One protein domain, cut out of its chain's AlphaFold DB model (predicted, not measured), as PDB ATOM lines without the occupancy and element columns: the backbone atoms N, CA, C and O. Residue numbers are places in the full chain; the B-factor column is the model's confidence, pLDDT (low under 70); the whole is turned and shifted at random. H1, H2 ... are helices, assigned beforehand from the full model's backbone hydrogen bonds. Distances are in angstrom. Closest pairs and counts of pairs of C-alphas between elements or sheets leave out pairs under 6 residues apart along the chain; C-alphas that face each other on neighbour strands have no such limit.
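AT A GLANCE: This is residues 26 to 82 of the 167 residues of an uncharacterized protein of Micromonospora fluostatini (UniProt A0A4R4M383). Two long helices, H1 and H2, make an open V: they come nearest at Ala 30 of H1 and Arg 62 of H2, and the loop of residues 41 to 47 bridges the wide end. Beyond the narrow end, the winding stretch of residues 63 to 75 leads to a short helix, H3, at the far end of the long axis; residues 39 to 54, around the wide end of the V, stick out. The printed part has 57 residues with three named helices, in the order H1, H2, H3, and no named strand; the class is all helix. The whole is loose, with a radius of gyration of the C-alphas of 13.3 A, and spans 41 by 20 by 13 A.

IN THESE COORDINATES: The printed part begins with H1, residues 26 to 40, whose first C-alpha, of Arg 26, is at (146.959, 220.177, 128.783); H1 measures 21.6 A from first to last C-alpha. After residues 41 to 47 comes H2, residues 48 to 62, also 21.6 A long, with C-alpha 48 at (161.143, 242.178, 126.345). Residues 63 to 75 belong to no named element. H3, residues 76 to 81, is 10.0 A long and ends with C-alpha 81 at (137.092, 219.857, 132.998).

HOW THE PARTS SIT: H1 and H2 are close but not clearly touching, with 1 pair of C-alphas within 8 A: those of Ala 30 and Arg 62, 7.9 A apart. Their lines stand at a steep tilt of 48 degrees, and they run opposite ways. Their centres are 12.6 A apart. H3 is apart from H1 and from H2, with no C-alpha within 8 A of either. In H2 every O i to N i+4 pair is within hydrogen-bond range, while in H1 10 of 11 are; in H3 0 of 2 are, beside 3 of 3 O i to N i+3 pairs.

THE WHOLE: The two C-alphas farthest apart are those of Val 45 and Tyr 80, at 41.2 A, while the first and last printed C-alphas, of Arg 26 and Ala 82, are 10.2 A apart. Residues 39 to 54, of which 48 to 54 belong to H2, stand free; without them the body of 41 residues spans 31 by 17 by 13 A. The link from H1 to H2, 7 residues, is short, and the link from H2 to H3, 13 residues, is long. The printed part has no cut. The mean pLDDT of the printed part is 79.8, and residues 41 to 46 and residue 48 are under 70.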
ATOM      1  N   ARG A  26     147.518 219.250 129.788       91.00
ATOM      2  CA  ARG A  26     146.959 220.177 128.783       91.00
ATOM      3  C   ARG A  26     147.624 221.549 128.802       91.00
ATOM      4  O   ARG A  26     147.777 222.166 127.748       91.00
ATOM      5  N   LEU A  27     148.025 222.044 129.977       87.12
ATOM      6  CA  LEU A  27     148.797 223.287 130.054       87.12
ATOM      7  C   LEU A  27     150.177 223.104 129.413       87.12
ATOM      8  O   LEU A  27     150.580 223.932 128.597       87.12
ATOM      9  N   ALA A  28     150.897 222.037 129.766       85.69
ATOM     10  CA  ALA A  28     152.227 221.767 129.232       85.69
ATOM     11  C   ALA A  28     152.194 221.632 127.701       85.69
ATOM     12  O   ALA A  28     152.991 222.280 127.015       85.69
ATOM     13  N   ASP A  29     151.215 220.899 127.173       86.56
ATOM     14  CA  ASP A  29     150.982 220.729 125.739       86.56
ATOM     15  C   ASP A  29     150.662 222.061 125.055       86.56
ATOM     16  O   ASP A  29     151.296 222.432 124.061       86.56
ATOM     17  N   ALA A  30     149.741 222.846 125.626       84.94
ATOM     18  CA  ALA A  30     149.387 224.154 125.087       84.94
ATOM     19  C   ALA A  30     150.599 225.098 125.044       84.94
ATOM     20  O   ALA A  30     150.761 225.836 124.070       84.94
ATOM     21  N   LEU A  31     151.466 225.078 126.061       83.06
ATOM     22  CA  LEU A  31     152.691 225.880 126.085       83.06
ATOM     23  C   LEU A  31     153.743 225.365 125.096       83.06
ATOM     24  O   LEU A  31     154.418 226.179 124.461       83.06
ATOM     25  N   ALA A  32     153.886 224.049 124.938       84.25
ATOM     26  CA  ALA A  32     154.786 223.451 123.954       84.25
ATOM     27  C   ALA A  32     154.376 223.823 122.521       84.25
ATOM     28  O   ALA A  32     155.225 224.217 121.717       84.25
ATOM     29  N   ASP A  33     153.077 223.795 122.222       82.44
ATOM     30  CA  ASP A  33     152.534 224.261 120.946       82.44
ATOM     31  C   ASP A  33     152.845 225.734 120.687       82.44
ATOM     32  O   ASP A  33     153.249 226.102 119.583       82.44
ATOM     33  N   LEU A  34     152.694 226.588 121.703       77.69
ATOM     34  CA  LEU A  34     153.014 228.009 121.581       77.69
ATOM     35  C   LEU A  34     154.495 228.262 121.325       77.69
ATOM     36  O   LEU A  34     154.824 229.100 120.485       77.69
ATOM     37  N   ARG A  35     155.382 227.533 122.010       78.75
ATOM     38  CA  ARG A  35     156.831 227.605 121.773       78.75
ATOM     39  C   ARG A  35     157.165 227.215 120.335       78.75
ATOM     40  O   ARG A  35     157.831 227.983 119.649       78.75
ATOM     41  N   ARG A  36     156.602 226.107 119.847       80.81
ATOM     42  CA  ARG A  36     156.795 225.632 118.468       80.81
ATOM     43  C   ARG A  36     156.325 226.651 117.430       80.81
ATOM     44  O   ARG A  36     157.007 226.884 116.440       80.81
ATOM     45  N   ILE A  37     155.177 227.293 117.657       73.38
ATOM     46  CA  ILE A  37     154.682 228.360 116.772       73.38
ATOM     47  C   ILE A  37     155.633 229.563 116.813       73.38
ATOM     48  O   ILE A  37     156.007 230.079 115.760       73.38
ATOM     49  N   ALA A  38     156.067 229.991 118.000       71.25
ATOM     50  CA  ALA A  38     156.978 231.125 118.152       71.25
ATOM     51  C   ALA A  38     158.326 230.912 117.440       71.25
ATOM     52  O   ALA A  38     158.850 231.860 116.866       71.25
ATOM     53  N   GLU A  39     158.852 229.685 117.419       74.44
ATOM     54  CA  GLU A  39     160.091 229.322 116.709       74.44
ATOM     55  C   GLU A  39     159.984 229.457 115.181       74.44
ATOM     56  O   GLU A  39     160.987 229.693 114.511       74.44
ATOM     57  N   THR A  40     158.776 229.342 114.617       73.38
ATOM     58  CA  THR A  40     158.544 229.511 113.169       73.38
ATOM     59  C   THR A  40     158.386 230.971 112.744       73.38
ATOM     60  O   THR A  40     158.455 231.287 111.555       73.38
ATOM     61  N   VAL A  41     158.191 231.880 113.703       63.69
ATOM     62  CA  VAL A  41     158.119 233.321 113.456       63.69
ATOM     63  C   VAL A  41     159.542 233.889 113.516       63.69
ATOM     64  O   VAL A  41     160.212 233.720 114.536       63.69
ATOM     65  N   PRO A  42     160.032 234.593 112.473       62.25
ATOM     66  CA  PRO A  42     161.337 235.249 112.524       62.25
ATOM     67  C   PRO A  42     161.426 236.135 113.766       62.25
ATOM     68  O   PRO A  42     160.466 236.848 114.064       62.25
ATOM     69  N   ALA A  43     162.556 236.100 114.480       61.53
ATOM     70  CA  ALA A  43     162.768 236.913 115.673       61.53
ATOM     71  C   ALA A  43     162.493 238.396 115.359       61.53
ATOM     72  O   ALA A  43     163.311 239.094 114.763       61.53
ATOM     73  N   GLY A  44     161.294 238.861 115.708       59.56
ATOM     74  CA  GLY A  44     160.871 240.231 115.466       59.56
ATOM     75  C   GLY A  44     161.568 241.188 116.426       59.56
ATOM     76  O   GLY A  44     161.781 240.869 117.597       59.56
ATOM     77  N   VAL A  45     161.883 242.388 115.938       55.12
ATOM     78  CA  VAL A  45     162.398 243.492 116.753       55.12
ATOM     79  C   VAL A  45     161.295 243.940 117.714       55.12
ATOM     80  O   VAL A  45     160.299 244.536 117.309       55.12
ATOM     81  N   GLY A  46     161.453 243.619 118.995       60.34
ATOM     82  CA  GLY A  46     160.549 244.032 120.059       60.34
ATOM     83  C   GLY A  46     161.222 243.902 121.419       60.34
ATOM     84  O   GLY A  46     161.907 242.905 121.691       60.34
ATOM     85  N   ASP A  47     161.030 244.916 122.263       70.25
ATOM     86  CA  ASP A  47     161.493 244.887 123.647       70.25
ATOM     87  C   ASP A  47     160.886 243.696 124.415       70.25
ATOM     88  O   ASP A  47     159.877 243.093 124.025       70.25
ATOM     89  N   GLU A  48     161.545 243.309 125.504       68.44
ATOM     90  CA  GLU A  48     161.143 242.178 126.345       68.44
ATOM     91  C   GLU A  48     159.699 242.325 126.856       68.44
ATOM     92  O   GLU A  48     158.931 241.362 126.864       68.44
ATOM     93  N   ALA A  49     159.285 243.556 127.170       73.06
ATOM     94  CA  ALA A  49     157.940 243.870 127.639       73.06
ATOM     95  C   ALA A  49     156.857 243.569 126.586       73.06
ATOM     96  O   ALA A  49     155.781 243.067 126.916       73.06
ATOM     97  N   THR A  50     157.123 243.845 125.311       75.19
ATOM     98  CA  THR A  50     156.197 243.558 124.209       75.19
ATOM     99  C   THR A  50     156.074 242.061 123.966       75.19
ATOM    100  O   THR A  50     154.960 241.570 123.759       75.19
ATOM    101  N   ARG A  51     157.186 241.321 124.046       71.12
ATOM    102  CA  ARG A  51     157.170 239.851 123.970       71.12
ATOM    103  C   ARG A  51     156.387 239.236 125.126       71.12
ATOM    104  O   ARG A  51     155.508 238.412 124.879       71.12
ATOM    105  N   PHE A  52     156.622 239.701 126.350       70.50
ATOM    106  CA  PHE A  52     155.881 239.257 127.529       70.50
ATOM    107  C   PHE A  52     154.375 239.528 127.399       70.50
ATOM    108  O   PHE A  52     153.570 238.615 127.568       70.50
ATOM    109  N   ARG A  53     153.970 240.748 127.011       75.81
ATOM    110  CA  ARG A  53     152.548 241.087 126.807       75.81
ATOM    111  C   ARG A  53     151.877 240.199 125.762       75.81
ATOM    112  O   ARG A  53     150.746 239.770 125.979       75.81
ATOM    113  N   ARG A  54     152.555 239.911 124.645       75.44
ATOM    114  CA  ARG A  54     152.029 238.998 123.618       75.44
ATOM    115  C   ARG A  54     151.872 237.580 124.156       75.44
ATOM    116  O   ARG A  54     150.813 236.997 123.965       75.44
ATOM    117  N   ALA A  55     152.875 237.056 124.862       73.69
ATOM    118  CA  ALA A  55     152.800 235.727 125.470       73.69
ATOM    119  C   ALA A  55     151.624 235.614 126.456       73.69
ATOM    120  O   ALA A  55     150.845 234.667 126.376       73.69
ATOM    121  N   VAL A  56     151.434 236.625 127.311       76.94
ATOM    122  CA  VAL A  56     150.293 236.698 128.239       76.94
ATOM    123  C   VAL A  56     148.958 236.760 127.494       76.94
ATOM    124  O   VAL A  56     148.003 236.101 127.901       76.94
ATOM    125  N   GLY A  57     148.870 237.535 126.408       81.25
ATOM    126  CA  GLY A  57     147.665 237.613 125.578       81.25
ATOM    127  C   GLY A  57     147.272 236.249 125.013       81.25
ATOM    128  O   GLY A  57     146.148 235.800 125.213       81.25
ATOM    129  N   VAL A  58     148.232 235.545 124.414       80.06
ATOM    130  CA  VAL A  58     147.997 234.225 123.818       80.06
ATOM    131  C   VAL A  58     147.653 233.163 124.870       80.06
ATOM    132  O   VAL A  58     146.786 232.321 124.640       80.06
ATOM    133  N   GLN A  59     148.282 233.205 126.050       82.00
ATOM    134  CA  GLN A  59     147.897 232.341 127.170       82.00
ATOM    135  C   GLN A  59     146.438 232.580 127.583       82.00
ATOM    136  O   GLN A  59     145.662 231.634 127.684       82.00
ATOM    137  N   ARG A  60     146.028 233.844 127.744       83.00
ATOM    138  CA  ARG A  60     144.642 234.195 128.104       83.00
ATOM    139  C   ARG A  60     143.620 233.759 127.058       83.00
ATOM    140  O   ARG A  60     142.515 233.390 127.435       83.00
ATOM    141  N   GLU A  61     143.971 233.783 125.775       86.06
ATOM    142  CA  GLU A  61     143.095 233.303 124.697       86.06
ATOM    143  C   GLU A  61     142.842 231.791 124.765       86.06
ATOM    144  O   GLU A  61     141.780 231.340 124.340       86.06
ATOM    145  N   ARG A  62     143.786 231.014 125.313       84.69
ATOM    146  CA  ARG A  62     143.681 229.552 125.466       84.69
ATOM    147  C   ARG A  62     143.192 229.106 126.848       84.69
ATOM    148  O   ARG A  62     142.775 227.961 127.000       84.69
ATOM    149  N   MET A  63     143.249 229.980 127.848       88.31
ATOM    150  CA  MET A  63     142.806 229.691 129.211       88.31
ATOM    151  C   MET A  63     141.280 229.534 129.277       88.31
ATOM    152  O   MET A  63     140.546 230.394 128.793       88.31
ATOM    153  N   ASN A  64     140.818 228.457 129.912       89.88
ATOM    154  CA  ASN A  64     139.412 228.069 130.062       89.88
ATOM    155  C   ASN A  64     138.666 228.009 128.720       89.88
ATOM    156  O   ASN A  64     137.569 228.542 128.553       89.88
ATOM    157  N   ARG A  65     139.299 227.375 127.727       86.94
ATOM    158  CA  ARG A  65     138.725 227.142 126.400       86.94
ATOM    159  C   ARG A  65     138.829 225.679 126.007       86.94
ATOM    160  O   ARG A  65     139.816 225.004 126.297       86.94
ATOM    161  N   THR A  66     137.847 225.215 125.241       80.50
ATOM    162  CA  THR A  66     137.925 223.940 124.521       80.50
ATOM    163  C   THR A  66     139.181 223.921 123.643       80.50
ATOM    164  O   THR A  66     139.441 224.884 122.926       80.50
ATOM    165  N   HIS A  67     139.959 222.834 123.712       80.50
ATOM    166  CA  HIS A  67     141.279 222.676 123.070       80.50
ATOM    167  C   HIS A  67     142.398 223.593 123.596       80.50
ATOM    168  O   HIS A  67     143.496 223.602 123.044       80.50
ATOM    169  N   GLY A  68     142.132 224.357 124.654       86.44
ATOM    170  CA  GLY A  68     143.143 225.048 125.436       86.44
ATOM    171  C   GLY A  68     143.465 224.280 126.714       86.44
ATOM    172  O   GLY A  68     143.553 223.052 126.719       86.44
ATOM    173  N   TYR A  69     143.612 225.015 127.809       88.81
ATOM    174  CA  TYR A  69     143.852 224.461 129.139       88.81
ATOM    175  C   TYR A  69     142.890 225.079 130.148       88.81
ATOM    176  O   TYR A  69     142.323 226.145 129.907       88.81
ATOM    177  N   TRP A  70     142.711 224.414 131.284       90.25
ATOM    178  CA  TRP A  70     141.747 224.807 132.305       90.25
ATOM    179  C   TRP A  70     142.465 225.166 133.598       90.25
ATOM    180  O   TRP A  70     143.394 224.474 134.002       90.25
ATOM    181  N   VAL A  71     142.043 226.257 134.232       88.56
ATOM    182  CA  VAL A  71     142.627 226.769 135.476       88.56
ATOM    183  C   VAL A  71     141.508 227.078 136.457       88.56
ATOM    184  O   VAL A  71     140.501 227.686 136.087       88.56
ATOM    185  N   ALA A  72     141.715 226.708 137.723       85.06
ATOM    186  CA  ALA A  72     140.840 227.081 138.829       85.06
ATOM    187  C   ALA A  72     140.987 228.586 139.110       85.06
ATOM    188  O   ALA A  72     141.783 229.012 139.944       85.06
ATOM    189  N   ALA A  73     140.261 229.396 138.344       83.62
ATOM    190  CA  ALA A  73     140.279 230.852 138.411       83.62
ATOM    191  C   ALA A  73     138.847 231.384 138.598       83.62
ATOM    192  O   ALA A  73     138.080 230.850 139.391       83.62
ATOM    193  N   ALA A  74     138.480 232.453 137.888       83.06
ATOM    194  CA  ALA A  74     137.169 233.086 138.025       83.06
ATOM    195  C   ALA A  74     136.010 232.282 137.405       83.06
ATOM    196  O   ALA A  74     134.855 232.566 137.708       83.06
ATOM    197  N   ASP A  75     136.308 231.326 136.523       85.62
ATOM    198  CA  ASP A  75     135.304 230.501 135.856       85.62
ATOM    199  C   ASP A  75     135.100 229.184 136.631       85.62
ATOM    200  O   ASP A  75     136.006 228.341 136.625       85.62
ATOM    201  N   PRO A  76     133.956 228.995 137.312       85.81
ATOM    202  CA  PRO A  76     133.689 227.775 138.067       85.81
ATOM    203  C   PRO A  76     133.530 226.543 137.168       85.81
ATOM    204  O   PRO A  76     133.769 225.429 137.642       85.81
ATOM    205  N   ASP A  77     133.199 226.710 135.881       88.44
ATOM    206  CA  ASP A  77     133.004 225.583 134.964       88.44
ATOM    207  C   ASP A  77     134.310 224.817 134.713       88.44
ATOM    208  O   ASP A  77     134.287 223.622 134.410       88.44
ATOM    209  N   ALA A  78     135.464 225.456 134.944       89.81
ATOM    210  CA  ALA A  78     136.774 224.821 134.852       89.81
ATOM    211  C   ALA A  78     136.900 223.565 135.732       89.81
ATOM    212  O   ALA A  78     137.619 222.632 135.368       89.81
ATOM    213  N   ALA A  79     136.165 223.495 136.849       88.38
ATOM    214  CA  ALA A  79     136.143 222.316 137.712       88.38
ATOM    215  C   ALA A  79     135.607 221.067 136.988       88.38
ATOM    216  O   ALA A  79     136.137 219.974 137.184       88.38
ATOM    217  N   TYR A  80     134.621 221.209 136.097       91.12
ATOM    218  CA  TYR A  80     134.066 220.081 135.334       91.12
ATOM    219  C   TYR A  80     135.026 219.527 134.281       91.12
ATOM    220  O   TYR A  80     134.814 218.433 133.759       91.12
ATOM    221  N   HIS A  81     136.091 220.263 133.974       91.56
ATOM    222  CA  HIS A  81     137.092 219.857 132.998       91.56
ATOM    223  C   HIS A  81     138.320 219.205 133.619       91.56
ATOM    224  O   HIS A  81     139.239 218.840 132.888       91.56
ATOM    225  N   ALA A  82     138.368 219.057 134.934       92.12
ATOM    226  CA  ALA A  82     139.508 218.480 135.613       92.12
ATOM    227  C   ALA A  82     139.713 216.987 135.312       92.12
ATOM    228  O   ALA A  82     138.777 216.248 134.999       92.12
TER     229      ALA A  82